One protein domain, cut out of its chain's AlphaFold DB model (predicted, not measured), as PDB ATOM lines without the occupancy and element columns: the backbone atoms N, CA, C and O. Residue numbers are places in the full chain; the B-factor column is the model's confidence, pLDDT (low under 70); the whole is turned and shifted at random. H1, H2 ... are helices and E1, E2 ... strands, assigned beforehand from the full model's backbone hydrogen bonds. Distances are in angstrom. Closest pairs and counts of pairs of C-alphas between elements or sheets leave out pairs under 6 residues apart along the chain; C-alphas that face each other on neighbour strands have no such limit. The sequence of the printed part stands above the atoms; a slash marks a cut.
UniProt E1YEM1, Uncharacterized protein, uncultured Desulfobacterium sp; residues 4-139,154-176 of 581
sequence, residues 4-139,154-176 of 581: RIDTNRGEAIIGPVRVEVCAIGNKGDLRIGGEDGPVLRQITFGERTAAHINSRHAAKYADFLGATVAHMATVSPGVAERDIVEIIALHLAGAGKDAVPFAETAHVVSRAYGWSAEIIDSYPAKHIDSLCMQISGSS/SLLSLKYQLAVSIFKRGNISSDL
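Overview. This is residues 4 to 139 and 154 to 176 of the 581 residues of an uncharacterized protein of uncultured Desulfobacterium sp (UniProt E1YEM1). A small four-strand sheet, curled like part of a barrel, makes one end of the domain; H3 packs on one of its faces and on H2 and H7, which cross and with H1 form the middle. At the other end H4, H5 and H6 make a second helical cluster, and the long H7 runs from near the sheet to the start of H4. The printed part has 159 residues with eight named helices and five named strands, in the order E1 to E4, H1, H2, E5, H3 to H8; the sheet, E1 E2 E3 E4, is antiparallel, and the class is mixed, helices and strands. It is compact, with a radius of gyration of the C-alphas of 15.4 A and spans of 43 by 37 by 27 A.

Arrangement. E1 (residues 4 to 6), E2 (11 to 14), E3 (17 to 24) and E4 (29 to 32) form a meander, each strand the antiparallel neighbour of the one before. N 6 and O 11 are 2.9 A apart, N 12 and O 19 2.8 A, and N 24 and O 29 2.8 A, within hydrogen-bond range. H3 (82 to 92) is on the sheet at a height of 8.8 A, giving two layers, helix and sheet. H3 touches H2 (61 to 73) about perpendicular at 75 degrees, closest at C-alphas 70 and 89, 5.0 A. H7 (155 to 171) touches H3 at a steep tilt of 39 degrees, C-alphas 87 and 159 being closest at 5.3 A. H1 (45 to 55) forms a helical hairpin with H2, closest at C-alphas 55 and 61, 5.1 A. H1 and H7 are the hubs, touching four helices each. H5 (117 to 122) touches H1, closest at C-alphas 46 and 121, 4.0 A. H4 (102 to 113) touches H6 (125 to 135), closest at C-alphas 105 and 132, 5.6 A. H8 (173 to 176) is close to H4 but not clearly touching. E5 (74 to 76) pairs with no named strand; residues 39 to 40 pair with it and with E4. In H1 to H7 every O i to N i+4 pair is within hydrogen-bond range; H8 is too short for one.

Along the chain. E1 begins at C-alpha 4, (30.643, 80.424, 15.001). E3 is 21.8 A long, H2 17.7 A, H4 16.5 A and H7 24.4 A. H7 begins at C-alpha 155, (42.002, 77.874, 22.042), and H8 ends at C-alpha 176, (52.543, 96.880, -3.291).

Size, cuts and confidence. The C-alphas of Glu 35 and Asp 175 are the two farthest apart, 46.7 A. Residues 140 to 153 are not printed, with 30.9 A between C-alphas 139 and 154. The link from E4 to H1, 12 residues, is long. The pLDDT is under 70 at residue 97, residues 138 to 139 and residues 172 to 176.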
ATOM      1  N   ARG A   4      31.982  80.015  15.449       93.94
ATOM      2  CA  ARG A   4      30.643  80.424  15.001       93.94
ATOM      3  C   ARG A   4      29.883  81.085  16.142       93.94
ATOM      4  O   ARG A   4      29.676  80.457  17.171       93.94
ATOM      5  N   ILE A   5      29.422  82.312  15.925       95.44
ATOM      6  CA  ILE A   5      28.560  83.046  16.857       95.44
ATOM      7  C   ILE A   5      27.119  82.922  16.353       95.44
ATOM      8  O   ILE A   5      26.844  83.271  15.205       95.44
ATOM      9  N   ASP A   6      26.216  82.404  17.184       96.06
ATOM     10  CA  ASP A   6      24.786  82.274  16.891       96.06
ATOM     11  C   ASP A   6      23.976  83.019  17.961       96.06
ATOM     12  O   ASP A   6      23.587  82.470  18.995       96.06
ATOM     13  N   THR A   7      23.732  84.304  17.703       95.00
ATOM     14  CA  THR A   7      23.005  85.202  18.610       95.00
ATOM     15  C   THR A   7      21.540  84.811  18.800       95.00
ATOM     16  O   THR A   7      20.972  85.126  19.839       95.00
ATOM     17  N   ASN A   8      20.930  84.082  17.855       94.69
ATOM     18  CA  ASN A   8      19.550  83.598  17.993       94.69
ATOM     19  C   ASN A   8      19.448  82.430  18.983       94.69
ATOM     20  O   ASN A   8      18.406  82.226  19.601       94.69
ATOM     21  N   ARG A   9      20.521  81.639  19.104       95.06
ATOM     22  CA  ARG A   9      20.629  80.527  20.062       95.06
ATOM     23  C   ARG A   9      21.284  80.933  21.379       95.06
ATOM     24  O   ARG A   9      21.326  80.116  22.293       95.06
ATOM     25  N   GLY A  10      21.810  82.153  21.452       96.56
ATOM     26  CA  GLY A  10      22.578  82.643  22.587       96.56
ATOM     27  C   GLY A  10      23.909  81.909  22.799       96.56
ATOM     28  O   GLY A  10      24.394  81.859  23.925       96.56
ATOM     29  N   GLU A  11      24.490  81.290  21.760       97.19
ATOM     30  CA  GLU A  11      25.719  80.489  21.890       97.19
ATOM     31  C   GLU A  11      26.798  80.872  20.860       97.19
ATOM     32  O   GLU A  11      26.548  80.992  19.658       97.19
ATOM     33  N   ALA A  12      28.036  81.013  21.332       96.88
ATOM     34  CA  ALA A  12      29.237  81.013  20.512       96.88
ATOM     35  C   ALA A  12      29.943  79.662  20.661       96.88
ATOM     36  O   ALA A  12      30.181  79.178  21.767       96.88
ATOM     37  N   ILE A  13      30.271  79.041  19.531       95.88
ATOM     38  CA  ILE A  13      30.981  77.765  19.453       95.88
ATOM     39  C   ILE A  13      32.419  78.067  19.040       95.88
ATOM     40  O   ILE A  13      32.652  78.562  17.934       95.88
ATOM     41  N   ILE A  14      33.365  77.767  19.929       94.75
ATOM     42  CA  ILE A  14      34.801  78.011  19.777       94.75
ATOM     43  C   ILE A  14      35.511  76.653  19.813       94.75
ATOM     44  O   ILE A  14      35.935  76.169  20.861       94.75
ATOM     45  N   GLY A  15      35.566  75.981  18.660       90.25
ATOM     46  CA  GLY A  15      35.974  74.573  18.589       90.25
ATOM     47  C   GLY A  15      35.085  73.681  19.472       90.25
ATOM     48  O   GLY A  15      33.888  73.606  19.191       90.25
ATOM     49  N   PRO A  16      35.622  72.998  20.505       90.00
ATOM     50  CA  PRO A  16      34.819  72.188  21.422       90.00
ATOM     51  C   PRO A  16      34.089  73.023  22.489       90.00
ATOM     52  O   PRO A  16      33.116  72.543  23.072       90.00
ATOM     53  N   VAL A  17      34.537  74.256  22.755       95.25
ATOM     54  CA  VAL A  17      33.988  75.108  23.818       95.25
ATOM     55  C   VAL A  17      32.700  75.773  23.340       95.25
ATOM     56  O   VAL A  17      32.616  76.263  22.212       95.25
ATOM     57  N   ARG A  18      31.693  75.815  24.216       96.44
ATOM     58  CA  ARG A  18      30.491  76.631  24.035       96.44
ATOM     59  C   ARG A  18      30.465  77.728  25.077       96.44
ATOM     60  O   ARG A  18      30.706  77.462  26.250       96.44
ATOM     61  N   VAL A  19      30.140  78.929  24.632       97.44
ATOM     62  CA  VAL A  19      30.110  80.138  25.448       97.44
ATOM     63  C   VAL A  19      28.749  80.778  25.265       97.44
ATOM     64  O   VAL A  19      28.293  80.932  24.132       97.44
ATOM     65  N   GLU A  20      28.092  81.140  26.361       98.06
ATOM     66  CA  GLU A  20      26.866  81.927  26.291       98.06
ATOM     67  C   GLU A  20      27.179  83.310  25.708       98.06
ATOM     68  O   GLU A  20      28.144  83.959  26.120       98.06
ATOM     69  N   VAL A  21      26.382  83.762  24.742       97.69
ATOM     70  CA  VAL A  21      26.482  85.110  24.178       97.69
ATOM     71  C   VAL A  21      25.106  85.738  24.053       97.69
ATOM     72  O   VAL A  21      24.190  85.130  23.512       97.69
ATOM     73  N   CYS A  22      24.961  86.979  24.501       97.38
ATOM     74  CA  CYS A  22      23.711  87.725  24.388       97.38
ATOM     75  C   CYS A  22      23.939  88.979  23.543       97.38
ATOM     76  O   CYS A  22      24.874  89.735  23.803       97.38
ATOM     77  N   ALA A  23      23.107  89.203  22.524       96.56
ATOM     78  CA  ALA A  23      23.149  90.445  21.759       96.56
ATOM     79  C   ALA A  23      22.566  91.588  22.603       96.56
ATOM     80  O   ALA A  23      21.457  91.470  23.126       96.56
ATOM     81  N   ILE A  24      23.306  92.689  22.732       95.81
ATOM     82  CA  ILE A  24      22.921  93.856  23.526       95.81
ATOM     83  C   ILE A  24      22.807  95.085  22.626       95.81
ATOM     84  O   ILE A  24      23.678  95.383  21.811       95.81
ATOM     85  N   GLY A  25      21.706  95.817  22.802       89.31
ATOM     86  CA  GLY A  25      21.417  97.028  22.044       89.31
ATOM     87  C   GLY A  25      21.262  96.789  20.537       89.31
ATOM     88  O   GLY A  25      21.134  95.669  20.051       89.31
ATOM     89  N   ASN A  26      21.267  97.890  19.784       78.62
ATOM     90  CA  ASN A  26      20.951  97.881  18.351       78.62
ATOM     91  C   ASN A  26      22.195  97.853  17.445       78.62
ATOM     92  O   ASN A  26      22.054  97.805  16.225       78.62
ATOM     93  N   LYS A  27      23.409  97.918  18.012       85.81
ATOM     94  CA  LYS A  27      24.675  98.039  17.257       85.81
ATOM     95  C   LYS A  27      25.384  96.703  16.996       85.81
ATOM     96  O   LYS A  27      26.421  96.678  16.342       85.81
ATOM     97  N   GLY A  28      24.796  95.592  17.446       90.06
ATOM     98  CA  GLY A  28      25.400  94.264  17.337       90.06
ATOM     99  C   GLY A  28      26.486  94.004  18.381       90.06
ATOM    100  O   GLY A  28      27.383  93.203  18.123       90.06
ATOM    101  N   ASP A  29      26.401  94.678  19.531       97.06
ATOM    102  CA  ASP A  29      27.272  94.430  20.678       97.06
ATOM    103  C   ASP A  29      26.901  93.076  21.309       97.06
ATOM    104  O   ASP A  29      25.738  92.662  21.297       97.06
ATOM    105  N   LEU A  30      27.886  92.357  21.842       97.75
ATOM    106  CA  LEU A  30      27.747  91.001  22.369       97.75
ATOM    107  C   LEU A  30      28.259  90.935  23.806       97.75
ATOM    108  O   LEU A  30      29.442  91.167  24.050       97.75
ATOM    109  N   ARG A  31      27.402  90.547  24.751       98.19
ATOM    110  CA  ARG A  31      27.840  90.092  26.076       98.19
ATOM    111  C   ARG A  31      28.315  88.646  25.994       98.19
ATOM    112  O   ARG A  31      27.669  87.852  25.313       98.19
ATOM    113  N   ILE A  32      29.409  88.307  26.673       98.12
ATOM    114  CA  ILE A  32      30.073  86.995  26.585       98.12
ATOM    115  C   ILE A  32      30.176  86.357  27.974       98.12
ATOM    116  O   ILE A  32      30.807  86.932  28.848       98.12
ATOM    117  N   GLY A  33      29.648  85.147  28.163       96.75
ATOM    118  CA  GLY A  33      29.794  84.387  29.413       96.75
ATOM    119  C   GLY A  33      28.692  84.610  30.458       96.75
ATOM    120  O   GLY A  33      28.944  84.411  31.641       96.75
ATOM    121  N   GLY A  34      27.486  85.001  30.038       95.88
ATOM    122  CA  GLY A  34      26.343  85.246  30.930       95.88
ATOM    123  C   GLY A  34      26.180  86.720  31.318       95.88
ATOM    124  O   GLY A  34      26.761  87.599  30.683       95.88
ATOM    125  N   GLU A  35      25.359  87.006  32.334       96.62
ATOM    126  CA  GLU A  35      24.936  88.370  32.714       96.62
ATOM    127  C   GLU A  35      26.081  89.261  33.235       96.62
ATOM    128  O   GLU A  35      26.147  90.436  32.874       96.62
ATOM    129  N   ASP A  36      27.035  88.692  33.975       97.38
ATOM    130  CA  ASP A  36      28.233  89.390  34.478       97.38
ATOM    131  C   ASP A  36      29.373  89.477  33.441       97.38
ATOM    132  O   ASP A  36      30.453  90.010  33.715       97.38
ATOM    133  N   GLY A  37      29.155  88.938  32.239       98.19
ATOM    134  CA  GLY A  37      30.145  88.867  31.170       98.19
ATOM    135  C   GLY A  37      30.511  90.229  30.562       98.19
ATOM    136  O   GLY A  37      29.667  91.131  30.552       98.19
ATOM    137  N   PRO A  38      31.730  90.410  30.011       98.38
ATOM    138  CA  PRO A  38      32.098  91.630  29.297       98.38
ATOM    139  C   PRO A  38      31.239  91.820  28.044       98.38
ATOM    140  O   PRO A  38      30.812  90.849  27.410       98.38
ATOM    141  N   VAL A  39      31.009  93.081  27.673       98.12
ATOM    142  CA  VAL A  39      30.265  93.466  26.466       98.12
ATOM    143  C   VAL A  39      31.248  93.955  25.411       98.12
ATOM    144  O   VAL A  39      31.927  94.958  25.629       98.12
ATOM    145  N   LEU A  40      31.309  93.264  24.272       98.19
ATOM    146  CA  LEU A  40      32.151  93.620  23.132       98.19
ATOM    147  C   LEU A  40      31.334  94.203  21.977       98.19
ATOM    148  O   LEU A  40      30.349  93.602  21.556       98.19
ATOM    149  N   ARG A  41      31.791  95.310  21.397       97.56
ATOM    150  CA  ARG A  41      31.297  95.843  20.117       97.56
ATOM    151  C   ARG A  41      32.143  95.355  18.943       97.56
ATOM    152  O   ARG A  41      33.240  94.823  19.109       97.56
ATOM    153  N   GLN A  42      31.667  95.614  17.729       97.00
ATOM    154  CA  GLN A  42      32.540  95.598  16.554       97.00
ATOM    155  C   GLN A  42      33.497  96.801  16.607       97.00
ATOM    156  O   GLN A  42      33.070  97.923  16.888       97.00
ATOM    157  N   ILE A  43      34.779  96.566  16.321       97.56
ATOM    158  CA  ILE A  43      35.748  97.651  16.125       97.56
ATOM    159  C   ILE A  43      35.667  98.194  14.697       97.56
ATOM    160  O   ILE A  43      35.282  97.479  13.759       97.56
ATOM    161  N   THR A  44      36.020  99.462  14.532       98.19
ATOM    162  CA  THR A  44      36.051 100.122  13.229       98.19
ATOM    163  C   THR A  44      37.278  99.710  12.412       98.19
ATOM    164  O   THR A  44      38.220  99.090  12.921       98.19
ATOM    165  N   PHE A  45      37.270 100.014  11.115       97.69
ATOM    166  CA  PHE A  45      38.396  99.719  10.230       97.69
ATOM    167  C   PHE A  45      39.666 100.486  10.644       97.69
ATOM    168  O   PHE A  45      40.753  99.900  10.657       97.69
ATOM    169  N   GLY A  46      39.519 101.741  11.085       98.00
ATOM    170  CA  GLY A  46      40.614 102.554  11.616       98.00
ATOM    171  C   GLY A  46      41.183 101.982  12.917       98.00
ATOM    172  O   GLY A  46      42.393 101.793  13.030       98.00
ATOM    173  N   GLU A  47      40.324 101.594  13.869       98.38
ATOM    174  CA  GLU A  47      40.747 100.949  15.126       98.38
ATOM    175  C   GLU A  47      41.514  99.646  14.877       98.38
ATOM    176  O   GLU A  47      42.557  99.408  15.487       98.38
ATOM    177  N   ARG A  48      41.049  98.814  13.935       97.69
ATOM    178  CA  ARG A  48      41.757  97.585  13.546       97.69
ATOM    179  C   ARG A  48      43.136  97.878  12.959       97.69
ATOM    180  O   ARG A  48      44.088  97.153  13.246       97.69
ATOM    181  N   THR A  49      43.235  98.915  12.133       96.94
ATOM    182  CA  THR A  49      44.493  99.330  11.503       96.94
ATOM    183  C   THR A  49      45.465  99.879  12.551       96.94
ATOM    184  O   THR A  49      46.627  99.477  12.571       96.94
ATOM    185  N   ALA A  50      44.986 100.677  13.508       97.12
ATOM    186  CA  ALA A  50      45.777 101.135  14.651       97.12
ATOM    187  C   ALA A  50      46.252  99.967  15.540       97.12
ATOM    188  O   ALA A  50      47.429  99.903  15.898       97.12
ATOM    189  N   ALA A  51      45.380  99.000  15.850       97.44
ATOM    190  CA  ALA A  51      45.751  97.801  16.607       97.44
ATOM    191  C   ALA A  51      46.831  96.970  15.891       97.44
ATOM    192  O   ALA A  51      47.773  96.498  16.530       97.44
ATOM    193  N   HIS A  52      46.729  96.829  14.562       96.25
ATOM    194  CA  HIS A  52      47.751  96.177  13.739       96.25
ATOM    195  C   HIS A  52      49.103  96.893  13.835       96.25
ATOM    196  O   HIS A  52      50.088  96.252  14.211       96.25
ATOM    197  N   ILE A  53      49.132  98.207  13.588       95.31
ATOM    198  CA  ILE A  53      50.346  99.037  13.650       95.31
ATOM    199  C   ILE A  53      51.013  98.914  15.027       95.31
ATOM    200  O   ILE A  53      52.195  98.576  15.107       95.31
ATOM    201  N   ASN A  54      50.243  99.080  16.105       94.62
ATOM    202  CA  ASN A  54      50.745  98.979  17.477       94.62
ATOM    203  C   ASN A  54      51.307  97.579  17.793       94.62
ATOM    204  O   ASN A  54      52.305  97.456  18.501       94.62
ATOM    205  N   SER A  55      50.712  96.515  17.242       95.44
ATOM    206  CA  SER A  55      51.186  95.138  17.451       95.44
ATOM    207  C   SER A  55      52.466  94.774  16.692       95.44
ATOM    208  O   SER A  55      53.141  93.815  17.073       95.44
ATOM    209  N   ARG A  56      52.830  95.524  15.640       94.56
ATOM    210  CA  ARG A  56      53.908  95.162  14.699       94.56
ATOM    211  C   ARG A  56      55.291  95.041  15.339       94.56
ATOM    212  O   ARG A  56      56.116  94.276  14.847       94.56
ATOM    213  N   HIS A  57      55.531  95.773  16.422       92.25
ATOM    214  CA  HIS A  57      56.821  95.817  17.115       92.25
ATOM    215  C   HIS A  57      56.861  94.955  18.389       92.25
ATOM    216  O   HIS A  57      57.902  94.862  19.036       92.25
ATOM    217  N   ALA A  58      55.755  94.301  18.759       95.44
ATOM    218  CA  ALA A  58      55.703  93.452  19.943       95.44
ATOM    219  C   ALA A  58      56.344  92.078  19.673       95.44
ATOM    220  O   ALA A  58      55.971  91.378  18.733       95.44
ATOM    221  N   ALA A  59      57.241  91.635  20.564       95.25
ATOM    222  CA  ALA A  59      57.902  90.326  20.467       95.25
ATOM    223  C   ALA A  59      56.911  89.142  20.399       95.25
ATOM    224  O   ALA A  59      57.193  88.119  19.780       95.25
ATOM    225  N   LYS A  60      55.722  89.298  20.999       95.31
ATOM    226  CA  LYS A  60      54.578  88.380  20.884       95.31
ATOM    227  C   LYS A  60      53.404  89.070  20.183       95.31
ATOM    228  O   LYS A  60      52.337  89.232  20.771       95.31
ATOM    229  N   TYR A  61      53.612  89.498  18.934       94.12
ATOM    230  CA  TYR A  61      52.635  90.273  18.152       94.12
ATOM    231  C   TYR A  61      51.217  89.682  18.177       94.12
ATOM    232  O   TYR A  61      50.258  90.432  18.303       94.12
ATOM    233  N   ALA A  62      51.067  88.353  18.120       94.88
ATOM    234  CA  ALA A  62      49.760  87.698  18.107       94.88
ATOM    235  C   ALA A  62      48.986  87.845  19.434       94.88
ATOM    236  O   ALA A  62      47.796  88.159  19.411       94.88
ATOM    237  N   ASP A  63      49.657  87.665  20.577       95.81
ATOM    238  CA  ASP A  63      49.056  87.861  21.904       95.81
ATOM    239  C   ASP A  63      48.769  89.344  22.162       95.81
ATOM    240  O   ASP A  63      47.701  89.695  22.665       95.81
ATOM    241  N   PHE A  64      49.699  90.224  21.776       97.50
ATOM    242  CA  PHE A  64      49.535  91.669  21.919       97.50
ATOM    243  C   PHE A  64      48.360  92.180  21.076       97.50
ATOM    244  O   PHE A  64      47.497  92.877  21.594       97.50
ATOM    245  N   LEU A  65      48.267  91.765  19.808       97.75
ATOM    246  CA  LEU A  65      47.162  92.107  18.909       97.75
ATOM    247  C   LEU A  65      45.814  91.604  19.441       97.75
ATOM    248  O   LEU A  65      44.843  92.357  19.422       97.75
ATOM    249  N   GLY A  66      45.756  90.366  19.946       97.75
ATOM    250  CA  GLY A  66      44.558  89.818  20.589       97.75
ATOM    251  C   GLY A  66      44.098  90.667  21.775       97.75
ATOM    252  O   GLY A  66      42.936  91.073  21.825       97.75
ATOM    253  N   ALA A  67      45.024  91.009  22.672       98.19
ATOM    254  CA  ALA A  67      44.756  91.850  23.836       98.19
ATOM    255  C   ALA A  67      44.337  93.284  23.455       98.19
ATOM    256  O   ALA A  67      43.364  93.803  24.002       98.19
ATOM    257  N   THR A  68      45.023  93.923  22.498       98.12
ATOM    258  CA  THR A  68      44.690  95.276  22.017       98.12
ATOM    259  C   THR A  68      43.309  95.315  21.366       98.12
ATOM    260  O   THR A  68      42.512  96.200  21.675       98.12
ATOM    261  N   VAL A  69      42.990  94.339  20.509       98.25
ATOM    262  CA  VAL A  69      41.674  94.236  19.859       98.25
ATOM    263  C   VAL A  69      40.573  93.961  20.887       98.25
ATOM    264  O   VAL A  69      39.518  94.586  20.808       98.25
ATOM    265  N   ALA A  70      40.812  93.099  21.882       98.44
ATOM    266  CA  ALA A  70      39.874  92.877  22.983       98.44
ATOM    267  C   ALA A  70      39.627  94.146  23.809       98.44
ATOM    268  O   ALA A  70      38.475  94.469  24.100       98.44
ATOM    269  N   HIS A  71      40.682  94.896  24.135       98.31
ATOM    270  CA  HIS A  71      40.573  96.163  24.852       98.31
ATOM    271  C   HIS A  71      39.743  97.189  24.063       98.31
ATOM    272  O   HIS A  71      38.745  97.680  24.583       98.31
ATOM    273  N   MET A  72      40.074  97.435  22.789       98.19
ATOM    274  CA  MET A  72      39.322  98.362  21.925       98.19
ATOM    275  C   MET A  72      37.859  97.937  21.722       98.19
ATOM    276  O   MET A  72      36.967  98.785  21.669       98.19
ATOM    277  N   ALA A  73      37.600  96.629  21.624       98.00
ATOM    278  CA  ALA A  73      36.254  96.084  21.476       98.00
ATOM    279  C   ALA A  73      35.418  96.163  22.764       98.00
ATOM    280  O   ALA A  73      34.195  96.089  22.677       98.00
ATOM    281  N   THR A  74      36.021  96.291  23.949       98.38
ATOM    282  CA  THR A  74      35.286  96.233  25.221       98.38
ATOM    283  C   THR A  74      34.526  97.535  25.486       98.38
ATOM    284  O   THR A  74      35.121  98.587  25.693       98.38
ATOM    285  N   VAL A  75      33.193  97.455  25.517       97.62
ATOM    286  CA  VAL A  75      32.282  98.558  25.887       97.62
ATOM    287  C   VAL A  75      32.023  98.574  27.391       97.62
ATOM    288  O   VAL A  75      31.966  99.635  28.004       97.62
ATOM    289  N   SER A  76      31.869  97.392  27.989       97.56
ATOM    290  CA  SER A  76      31.741  97.212  29.436       97.56
ATOM    291  C   SER A  76      32.657  96.075  29.874       97.56
ATOM    292  O   SER A  76      32.571  94.994  29.279       97.56
ATOM    293  N   PRO A  77      33.487  96.261  30.918       98.12
ATOM    294  CA  PRO A  77      34.205  95.155  31.535       98.12
ATOM    295  C   PRO A  77      33.217  94.155  32.157       98.12
ATOM    296  O   PRO A  77      32.042  94.466  32.375       98.12
ATOM    297  N   GLY A  78      33.711  92.952  32.434       97.56
ATOM    298  CA  GLY A  78      32.961  91.854  33.037       97.56
ATOM    299  C   GLY A  78      33.838  90.610  33.183       97.56
ATOM    300  O   GLY A  78      35.023  90.638  32.839       97.56
ATOM    301  N   VAL A  79      33.268  89.517  33.685       97.62
ATOM    302  CA  VAL A  79      34.001  88.280  33.995       97.62
ATOM    303  C   VAL A  79      33.804  87.242  32.890       97.62
ATOM    304  O   VAL A  79      32.719  86.696  32.721       97.62
ATOM    305  N   ALA A  80      34.872  86.941  32.152       97.44
ATOM    306  CA  ALA A  80      34.948  85.818  31.220       97.44
ATOM    307  C   ALA A  80      36.405  85.351  31.063       97.44
ATOM    308  O   ALA A  80      37.343  86.066  31.417       97.44
ATOM    309  N   GLU A  81      36.606  84.150  30.518       97.50
ATOM    310  CA  GLU A  81      37.943  83.636  30.209       97.50
ATOM    311  C   GLU A  81      38.625  84.510  29.145       97.50
ATOM    312  O   GLU A  81      38.080  84.747  28.064       97.50
ATOM    313  N   ARG A  82      39.840  84.980  29.442       97.50
ATOM    314  CA  ARG A  82      40.559  85.958  28.614       97.50
ATOM    315  C   ARG A  82      40.728  85.510  27.158       97.50
ATOM    316  O   ARG A  82      40.438  86.290  26.256       97.50
ATOM    317  N   ASP A  83      41.147  84.267  26.921       97.19
ATOM    318  CA  ASP A  83      41.353  83.752  25.559       97.19
ATOM    319  C   ASP A  83      40.045  83.707  24.754       97.19
ATOM    320  O   ASP A  83      40.047  83.988  23.558       97.19
ATOM    321  N   ILE A  84      38.910  83.428  25.404       97.69
ATOM    322  CA  ILE A  84      37.581  83.446  24.776       97.69
ATOM    323  C   ILE A  84      37.205  84.868  24.339       97.69
ATOM    324  O   ILE A  84      36.731  85.062  23.214       97.69
ATOM    325  N   VAL A  85      37.452  85.865  25.197       98.31
ATOM    326  CA  VAL A  85      37.217  87.285  24.891       98.31
ATOM    327  C   VAL A  85      38.113  87.742  23.734       98.31
ATOM    328  O   VAL A  85      37.604  88.317  22.772       98.31
ATOM    329  N   GLU A  86      39.413  87.428  23.767       98.31
ATOM    330  CA  GLU A  86      40.364  87.770  22.696       98.31
ATOM    331  C   GLU A  86      39.988  87.107  21.354       98.31
ATOM    332  O   GLU A  86      39.983  87.773  20.316       98.31
ATOM    333  N   ILE A  87      39.578  85.833  21.353       97.69
ATOM    334  CA  ILE A  87      39.120  85.117  20.146       97.69
ATOM    335  C   ILE A  87      37.853  85.750  19.546       97.69
ATOM    336  O   ILE A  87      37.776  85.935  18.325       97.69
ATOM    337  N   ILE A  88      36.858  86.090  20.373       97.56
ATOM    338  CA  ILE A  88      35.621  86.725  19.891       97.56
ATOM    339  C   ILE A  88      35.909  88.147  19.391       97.56
ATOM    340  O   ILE A  88      35.422  88.513  18.319       97.56
ATOM    341  N   ALA A  89      36.752  88.918  20.083       97.94
ATOM    342  CA  ALA A  89      37.153  90.257  19.653       97.94
ATOM    343  C   ALA A  89      37.858  90.239  18.283       97.94
ATOM    344  O   ALA A  89      37.467  90.980  17.378       97.94
ATOM    345  N   LEU A  90      38.823  89.332  18.078       97.62
ATOM    346  CA  LEU A  90      39.494  89.138  16.783       97.62
ATOM    347  C   LEU A  90      38.497  88.768  15.665       97.62
ATOM    348  O   LEU A  90      38.620  89.231  14.529       97.62
ATOM    349  N   HIS A  91      37.466  87.976  15.969       96.19
ATOM    350  CA  HIS A  91      36.413  87.652  15.001       96.19
ATOM    351  C   HIS A  91      35.503  88.841  14.669       96.19
ATOM    352  O   HIS A  91      35.145  89.028  13.501       96.19
ATOM    353  N   LEU A  92      35.142  89.659  15.663       95.88
ATOM    354  CA  LEU A  92      34.391  90.905  15.457       95.88
ATOM    355  C   LEU A  92      35.207  91.925  14.644       95.88
ATOM    356  O   LEU A  92      34.642  92.610  13.794       95.88
ATOM    357  N   ALA A  93      36.533  91.932  14.806       96.50
ATOM    358  CA  ALA A  93      37.482  92.676  13.976       96.50
ATOM    359  C   ALA A  93      37.657  92.120  12.542       96.50
ATOM    360  O   ALA A  93      38.404  92.691  11.747       96.50
ATOM    361  N   GLY A  94      36.993  91.024  12.165       94.25
ATOM    362  CA  GLY A  94      37.065  90.489  10.803       94.25
ATOM    363  C   GLY A  94      38.301  89.629  10.511       94.25
ATOM    364  O   GLY A  94      38.725  89.548   9.361       94.25
ATOM    365  N   ALA A  95      38.853  88.920  11.504       92.50
ATOM    366  CA  ALA A  95      39.923  87.920  11.326       92.50
ATOM    367  C   ALA A  95      39.549  86.677  10.468       92.50
ATOM    368  O   ALA A  95      40.238  85.655  10.517       92.50
ATOM    369  N   GLY A  96      38.447  86.724   9.708       82.81
ATOM    370  CA  GLY A  96      37.969  85.637   8.848       82.81
ATOM    371  C   GLY A  96      38.976  85.235   7.762       82.81
ATOM    372  O   GLY A  96      39.901  85.980   7.453       82.81
ATOM    373  N   LYS A  97      38.811  84.031   7.200       66.62
ATOM    374  CA  LYS A  97      39.859  83.362   6.405       66.62
ATOM    375  C   LYS A  97      40.094  83.894   4.986       66.62
ATOM    376  O   LYS A  97      41.102  83.525   4.398       66.62
ATOM    377  N   ASP A  98      39.214  84.744   4.461       73.19
ATOM    378  CA  ASP A  98      39.137  85.036   3.020       73.19
ATOM    379  C   ASP A  98      39.039  86.544   2.716       73.19
ATOM    380  O   ASP A  98      38.359  86.951   1.779       73.19
ATOM    381  N   ALA A  99      39.664  87.391   3.541       79.56
ATOM    382  CA  ALA A  99      39.544  88.845   3.431       79.56
ATOM    383  C   ALA A  99      40.808  89.513   2.853       79.56
ATOM    384  O   ALA A  99      41.935  89.217   3.253       79.56
ATOM    385  N   VAL A 100      40.579  90.447   1.928       90.56
ATOM    386  CA  VAL A 100      41.565  91.216   1.143       90.56
ATOM    387  C   VAL A 100      42.528  92.021   2.054       90.56
ATOM    388  O   VAL A 100      42.153  92.351   3.188       90.56
ATOM    389  N   PRO A 101      43.775  92.336   1.637       94.12
ATOM    390  CA  PRO A 101      44.699  93.180   2.408       94.12
ATOM    391  C   PRO A 101      44.100  94.554   2.735       94.12
ATOM    392  O   PRO A 101      43.251  95.048   1.997       94.12
ATOM    393  N   PHE A 102      44.514  95.197   3.831       95.06
ATOM    394  CA  PHE A 102      43.834  96.412   4.316       95.06
ATOM    395  C   PHE A 102      43.885  97.572   3.313       95.06
ATOM    396  O   PHE A 102      42.842  98.146   3.011       95.06
ATOM    397  N   ALA A 103      45.058  97.868   2.747       95.19
ATOM    398  CA  ALA A 103      45.214  98.942   1.761       95.19
ATOM    399  C   ALA A 103      44.336  98.719   0.513       95.19
ATOM    400  O   ALA A 103      43.625  99.623   0.082       95.19
ATOM    401  N   GLU A 104      44.319  97.493  -0.019       94.75
ATOM    402  CA  GLU A 104      43.482  97.119  -1.164       94.75
ATOM    403  C   GLU A 104      41.984  97.159  -0.808       94.75
ATOM    404  O   GLU A 104      41.189  97.698  -1.573       94.75
ATOM    405  N   THR A 105      41.600  96.696   0.390       95.38
ATOM    406  CA  THR A 105      40.212  96.759   0.888       95.38
ATOM    407  C   THR A 105      39.709  98.205   0.923       95.38
ATOM    408  O   THR A 105      38.628  98.500   0.408       95.38
ATOM    409  N   ALA A 106      40.502  99.118   1.494       96.62
ATOM    410  CA  ALA A 106      40.166 100.537   1.564       96.62
ATOM    411  C   ALA A 106      40.123 101.182   0.167       96.62
ATOM    412  O   ALA A 106      39.176 101.904  -0.139       96.62
ATOM    413  N   HIS A 107      41.088 100.875  -0.708       96.06
ATOM    414  CA  HIS A 107      41.115 101.384  -2.083       96.06
ATOM    415  C   HIS A 107      39.882 100.949  -2.892       96.06
ATOM    416  O   HIS A 107      39.233 101.785  -3.521       96.06
ATOM    417  N   VAL A 108      39.522  99.661  -2.850       96.06
ATOM    418  CA  VAL A 108      38.363  99.109  -3.570       96.06
ATOM    419  C   VAL A 108      37.058  99.750  -3.088       96.06
ATOM    420  O   VAL A 108      36.250 100.182  -3.913       96.06
ATOM    421  N   VAL A 109      36.862  99.871  -1.770       97.06
ATOM    422  CA  VAL A 109      35.657 100.495  -1.193       97.06
ATOM    423  C   VAL A 109      35.598 101.996  -1.499       97.06
ATOM    424  O   VAL A 109      34.548 102.480  -1.925       97.06
ATOM    425  N   SER A 110      36.715 102.720  -1.365       97.62
ATOM    426  CA  SER A 110      36.798 104.148  -1.707       97.62
ATOM    427  C   SER A 110      36.454 104.392  -3.177       97.62
ATOM    428  O   SER A 110      35.590 105.215  -3.482       97.62
ATOM    429  N   ARG A 111      37.039 103.609  -4.094       97.62
ATOM    430  CA  ARG A 111      36.802 103.723  -5.541       97.62
ATOM    431  C   ARG A 111      35.362 103.398  -5.946       97.62
ATOM    432  O   ARG A 111      34.853 104.016  -6.875       97.62
ATOM    433  N   ALA A 112      34.719 102.433  -5.289       97.56
ATOM    434  CA  ALA A 112      33.361 102.009  -5.633       97.56
ATOM    435  C   ALA A 112      32.264 102.923  -5.064       97.56
ATOM    436  O   ALA A 112      31.254 103.141  -5.732       97.56
ATOM    437  N   TYR A 113      32.452 103.451  -3.850       97.44
ATOM    438  CA  TYR A 113      31.438 104.253  -3.150       97.44
ATOM    439  C   TYR A 113      31.744 105.758  -3.093       97.44
ATOM    440  O   TYR A 113      30.905 106.527  -2.624       97.44
ATOM    441  N   GLY A 114      32.925 106.195  -3.541       97.69
ATOM    442  CA  GLY A 114      33.372 107.587  -3.415       97.69
ATOM    443  C   GLY A 114      33.651 108.012  -1.968       97.69
ATOM    444  O   GLY A 114      33.610 109.200  -1.658       97.69
ATOM    445  N   TRP A 115      33.877 107.055  -1.062       98.25
ATOM    446  CA  TRP A 115      34.103 107.326   0.360       98.25
ATOM    447  C   TRP A 115      35.538 107.790   0.626       98.25
ATOM    448  O   TRP A 115      36.494 107.231   0.080       98.25
ATOM    449  N   SER A 116      35.688 108.785   1.504       97.75
ATOM    450  CA  SER A 116      36.988 109.199   2.038       97.75
ATOM    451  C   SER A 116      37.558 108.145   2.996       97.75
ATOM    452  O   SER A 116      36.828 107.293   3.511       97.75
ATOM    453  N   ALA A 117      38.864 108.230   3.270       96.44
ATOM    454  CA  ALA A 117      39.522 107.381   4.264       96.44
ATOM    455  C   ALA A 117      38.850 107.495   5.644       96.44
ATOM    456  O   ALA A 117      38.527 106.479   6.241       96.44
ATOM    457  N   GLU A 118      38.519 108.714   6.085       98.00
ATOM    458  CA  GLU A 118      37.822 108.985   7.353       98.00
ATOM    459  C   GLU A 118      36.479 108.242   7.467       98.00
ATOM    460  O   GLU A 118      36.166 107.659   8.508       98.00
ATOM    461  N   ILE A 119      35.689 108.217   6.383       98.06
ATOM    462  CA  ILE A 119      34.423 107.476   6.346       98.06
ATOM    463  C   ILE A 119      34.706 105.977   6.477       98.06
ATOM    464  O   ILE A 119      34.112 105.327   7.335       98.06
ATOM    465  N   ILE A 120      35.640 105.432   5.692       98.06
ATOM    466  CA  ILE A 120      36.006 104.006   5.739       98.06
ATOM    467  C   ILE A 120      36.498 103.608   7.139       98.06
ATOM    468  O   ILE A 120      36.018 102.618   7.695       98.06
ATOM    469  N   ASP A 121      37.383 104.407   7.734       98.12
ATOM    470  CA  ASP A 121      37.971 104.177   9.053       98.12
ATOM    471  C   ASP A 121      36.942 104.217  10.189       98.12
ATOM    472  O   ASP A 121      37.122 103.523  11.194       98.12
ATOM    473  N   SER A 122      35.853 104.978  10.029       97.94
ATOM    474  CA  SER A 122      34.759 105.075  11.008       97.94
ATOM    475  C   SER A 122      33.774 103.894  10.981       97.94
ATOM    476  O   SER A 122      33.062 103.659  11.961       97.94
ATOM    477  N   TYR A 123      33.723 103.123   9.890       97.69
ATOM    478  CA  TYR A 123      32.785 102.006   9.736       97.69
ATOM    479  C   TYR A 123      33.317 100.703  10.361       97.69
ATOM    480  O   TYR A 123      34.532 100.497  10.427       97.69
ATOM    481  N   PRO A 124      32.440  99.769  10.792       96.88
ATOM    482  CA  PRO A 124      32.863  98.484  11.350       96.88
ATOM    483  C   PRO A 124      33.764  97.703  10.387       96.88
ATOM    484  O   PRO A 124      33.417  97.499   9.221       96.88
ATOM    485  N   ALA A 125      34.895  97.201  10.883       96.38
ATOM    486  CA  ALA A 125      35.941  96.605  10.051       96.38
ATOM    487  C   ALA A 125      35.429  95.424   9.198       96.38
ATOM    488  O   ALA A 125      35.737  95.306   8.012       96.38
ATOM    489  N   LYS A 126      34.565  94.588   9.788       93.69
ATOM    490  CA  LYS A 126      33.891  93.459   9.123       93.69
ATOM    491  C   LYS A 126      32.891  93.899   8.043       93.69
ATOM    492  O   LYS A 126      32.667  93.156   7.087       93.69
ATOM    493  N   HIS A 127      32.292  95.085   8.175       94.44
ATOM    494  CA  HIS A 127      31.393  95.653   7.167       94.44
ATOM    495  C   HIS A 127      32.198  96.092   5.937       94.44
ATOM    496  O   HIS A 127      31.874  95.672   4.829       94.44
ATOM    497  N   ILE A 128      33.286  96.844   6.135       96.31
ATOM    498  CA  ILE A 128      34.199  97.272   5.060       96.31
ATOM    499  C   ILE A 128      34.781  96.068   4.300       96.31
ATOM    500  O   ILE A 128      34.729  96.035   3.071       96.31
ATOM    501  N   ASP A 129      35.231  95.030   5.016       94.56
ATOM    502  CA  ASP A 129      35.679  93.772   4.400       94.56
ATOM    503  C   ASP A 129      34.581  93.131   3.528       94.56
ATOM    504  O   ASP A 129      34.850  92.655   2.425       94.56
ATOM    505  N   SER A 130      33.332  93.135   4.008       92.56
ATOM    506  CA  SER A 130      32.191  92.553   3.289       92.56
ATOM    507  C   SER A 130      31.843  93.339   2.022       92.56
ATOM    508  O   SER A 130      31.557  92.724   0.995       92.56
ATOM    509  N   LEU A 131      31.912  94.676   2.069       94.69
ATOM    510  CA  LEU A 131      31.720  95.537   0.898       94.69
ATOM    511  C   LEU A 131      32.795  95.276  -0.159       94.69
ATOM    512  O   LEU A 131      32.460  95.061  -1.321       94.69
ATOM    513  N   CYS A 132      34.072  95.211   0.234       94.25
ATOM    514  CA  CYS A 132      35.156  94.885  -0.693       94.25
ATOM    515  C   CYS A 132      34.924  93.536  -1.390       94.25
ATOM    516  O   CYS A 132      35.049  93.447  -2.611       94.25
ATOM    517  N   MET A 133      34.533  92.497  -0.646       91.88
ATOM    518  CA  MET A 133      34.268  91.173  -1.223       91.88
ATOM    519  C   MET A 133      33.078  91.167  -2.195       91.88
ATOM    520  O   MET A 133      33.105  90.425  -3.180       91.88
ATOM    521  N   GLN A 134      32.059  92.000  -1.949       92.44
ATOM    522  CA  GLN A 134      30.930  92.201  -2.863       92.44
ATOM    523  C   GLN A 134      31.345  92.955  -4.136       92.44
ATOM    524  O   GLN A 134      30.979  92.528  -5.231       92.44
ATOM    525  N   ILE A 135      32.130  94.033  -4.010       94.12
ATOM    526  CA  ILE A 135      32.610  94.843  -5.145       94.12
ATOM    527  C   ILE A 135      33.516  94.027  -6.066       94.12
ATOM    528  O   ILE A 135      33.318  94.033  -7.278       94.12
ATOM    529  N   SER A 136      34.499  93.309  -5.511       90.56
ATOM    530  CA  SER A 136      35.532  92.614  -6.295       90.56
ATOM    531  C   SER A 136      35.013  91.418  -7.108       90.56
ATOM    532  O   SER A 136      35.813  90.647  -7.634       90.56
ATOM    533  N   GLY A 137      33.694  91.184  -7.162       84.19
ATOM    534  CA  GLY A 137      33.104  90.003  -7.800       84.19
ATOM    535  C   GLY A 137      33.553  88.689  -7.153       84.19
ATOM    536  O   GLY A 137      33.369  87.615  -7.724       84.19
ATOM    537  N   SER A 138      34.131  88.760  -5.946       66.44
ATOM    538  CA  SER A 138      34.741  87.643  -5.221       66.44
ATOM    539  C   SER A 138      33.689  86.778  -4.518       66.44
ATOM    540  O   SER A 138      33.900  86.232  -3.432       66.44
ATOM    541  N   SER A 139      32.548  86.560  -5.182       58.78
ATOM    542  CA  SER A 139      31.770  85.346  -4.974       58.78
ATOM    543  C   SER A 139      32.587  84.188  -5.541       58.78
ATOM    544  O   SER A 139      32.334  83.729  -6.653       58.78
ATOM    545  N   SER A 154      43.824  73.708  20.152       92.25
ATOM    546  CA  SER A 154      43.678  74.476  21.388       92.25
ATOM    547  C   SER A 154      43.118  75.875  21.110       92.25
ATOM    548  O   SER A 154      43.332  76.438  20.032       92.25
ATOM    549  N   LEU A 155      42.461  76.478  22.111       93.19
ATOM    550  CA  LEU A 155      42.002  77.874  22.042       93.19
ATOM    551  C   LEU A 155      43.146  78.817  21.637       93.19
ATOM    552  O   LEU A 155      42.981  79.627  20.727       93.19
ATOM    553  N   LEU A 156      44.335  78.629  22.220       94.50
ATOM    554  CA  LEU A 156      45.555  79.365  21.874       94.50
ATOM    555  C   LEU A 156      45.934  79.242  20.388       94.50
ATOM    556  O   LEU A 156      46.315  80.236  19.774       94.50
ATOM    557  N   SER A 157      45.787  78.057  19.779       93.38
ATOM    558  CA  SER A 157      46.056  77.869  18.346       93.38
ATOM    559  C   SER A 157      45.078  78.660  17.475       93.38
ATOM    560  O   SER A 157      45.502  79.317  16.523       93.38
ATOM    561  N   LEU A 158      43.784  78.666  17.813       94.00
ATOM    562  CA  LEU A 158      42.794  79.480  17.100       94.00
ATOM    563  C   LEU A 158      43.025  80.980  17.311       94.00
ATOM    564  O   LEU A 158      42.965  81.731  16.339       94.00
ATOM    565  N   LYS A 159      43.336  81.415  18.538       95.75
ATOM    566  CA  LYS A 159      43.694  82.810  18.828       95.75
ATOM    567  C   LYS A 159      44.863  83.261  17.955       95.75
ATOM    568  O   LYS A 159      44.753  84.263  17.250       95.75
ATOM    569  N   TYR A 160      45.932  82.464  17.924       95.56
ATOM    570  CA  TYR A 160      47.099  82.709  17.082       95.56
ATOM    571  C   TYR A 160      46.733  82.750  15.590       95.56
ATOM    572  O   TYR A 160      47.099  83.698  14.903       95.56
ATOM    573  N   GLN A 161      45.950  81.789  15.081       94.19
ATOM    574  CA  GLN A 161      45.498  81.781  13.680       94.19
ATOM    575  C   GLN A 161      44.698  83.042  13.301       94.19
ATOM    576  O   GLN A 161      44.913  83.596  12.222       94.19
ATOM    577  N   LEU A 162      43.797  83.511  14.171       95.38
ATOM    578  CA  LEU A 162      42.997  84.721  13.937       95.38
ATOM    579  C   LEU A 162      43.862  85.992  13.988       95.38
ATOM    580  O   LEU A 162      43.751  86.845  13.106       95.38
ATOM    581  N   ALA A 163      44.769  86.095  14.961       96.19
ATOM    582  CA  ALA A 163      45.707  87.211  15.052       96.19
ATOM    583  C   ALA A 163      46.653  87.254  13.835       96.19
ATOM    584  O   ALA A 163      46.825  88.307  13.226       96.19
ATOM    585  N   VAL A 164      47.185  86.104  13.401       94.75
ATOM    586  CA  VAL A 164      47.994  85.971  12.176       94.75
ATOM    587  C   VAL A 164      47.209  86.363  10.920       94.75
ATOM    588  O   VAL A 164      47.787  86.967  10.019       94.75
ATOM    589  N   SER A 165      45.907  86.059  10.852       93.88
ATOM    590  CA  SER A 165      45.037  86.479   9.743       93.88
ATOM    591  C   SER A 165      44.997  88.009   9.613       93.88
ATOM    592  O   SER A 165      45.333  88.549   8.560       93.88
ATOM    593  N   ILE A 166      44.701  88.721  10.709       95.25
ATOM    594  CA  ILE A 166      44.745  90.195  10.760       95.25
ATOM    595  C   ILE A 166      46.160  90.710  10.446       95.25
ATOM    596  O   ILE A 166      46.315  91.626   9.639       95.25
ATOM    597  N   PHE A 167      47.195  90.092  11.021       94.50
ATOM    598  CA  PHE A 167      48.583  90.526  10.855       94.50
ATOM    599  C   PHE A 167      49.077  90.461   9.406       94.50
ATOM    600  O   PHE A 167      49.680  91.417   8.913       94.50
ATOM    601  N   LYS A 168      48.770  89.367   8.699       93.25
ATOM    602  CA  LYS A 168      49.100  89.201   7.276       93.25
ATOM    603  C   LYS A 168      48.403  90.247   6.408       93.25
ATOM    604  O   LYS A 168      49.048  90.830   5.543       93.25
ATOM    605  N   ARG A 169      47.121  90.531   6.667       92.75
ATOM    606  CA  ARG A 169      46.332  91.505   5.892       92.75
ATOM    607  C   ARG A 169      46.848  92.944   6.000       92.75
ATOM    608  O   ARG A 169      46.697  93.695   5.040       92.75
ATOM    609  N   GLY A 170      47.464  93.322   7.122       92.00
ATOM    610  CA  GLY A 170      48.080  94.644   7.288       92.00
ATOM    611  C   GLY A 170      49.514  94.770   6.746       92.00
ATOM    612  O   GLY A 170      49.968  95.880   6.496       92.00
ATOM    613  N   ASN A 171      50.238  93.664   6.527       84.56
ATOM    614  CA  ASN A 171      51.672  93.703   6.186       84.56
ATOM    615  C   ASN A 171      52.008  93.756   4.685       84.56
ATOM    616  O   ASN A 171      53.163  93.989   4.347       84.56
ATOM    617  N   ILE A 172      51.041  93.578   3.780       69.38
ATOM    618  CA  ILE A 172      51.282  93.434   2.321       69.38
ATOM    619  C   ILE A 172      51.711  94.761   1.636       69.38
ATOM    620  O   ILE A 172      51.977  94.817   0.439       69.38
ATOM    621  N   SER A 173      51.868  95.841   2.408       55.19
ATOM    622  CA  SER A 173      52.323  97.147   1.916       55.19
ATOM    623  C   SER A 173      53.800  97.208   1.487       55.19
ATOM    624  O   SER A 173      54.188  98.227   0.920       55.19
ATOM    625  N   SER A 174      54.635  96.190   1.742       51.91
ATOM    626  CA  SER A 174      56.003  96.156   1.190       51.91
ATOM    627  C   SER A 174      55.992  95.955  -0.325       51.91
ATOM    628  O   SER A 174      56.599  96.733  -1.054       51.91
ATOM    629  N   ASP A 175      55.233  94.964  -0.790       52.16
ATOM    630  CA  ASP A 175      55.310  94.459  -2.166       52.16
ATOM    631  C   ASP A 175      54.405  95.272  -3.114       52.16
ATOM    632  O   ASP A 175      54.672  95.403  -4.310       52.16
ATOM    633  N   LEU A 176      53.353  95.896  -2.567       52.66
ATOM    634  CA  LEU A 176      52.543  96.880  -3.291       52.66
ATOM    635  C   LEU A 176      53.293  98.198  -3.525       52.66
ATOM    636  O   LEU A 176      53.112  98.805  -4.577       52.66
TER     637      LEU A 176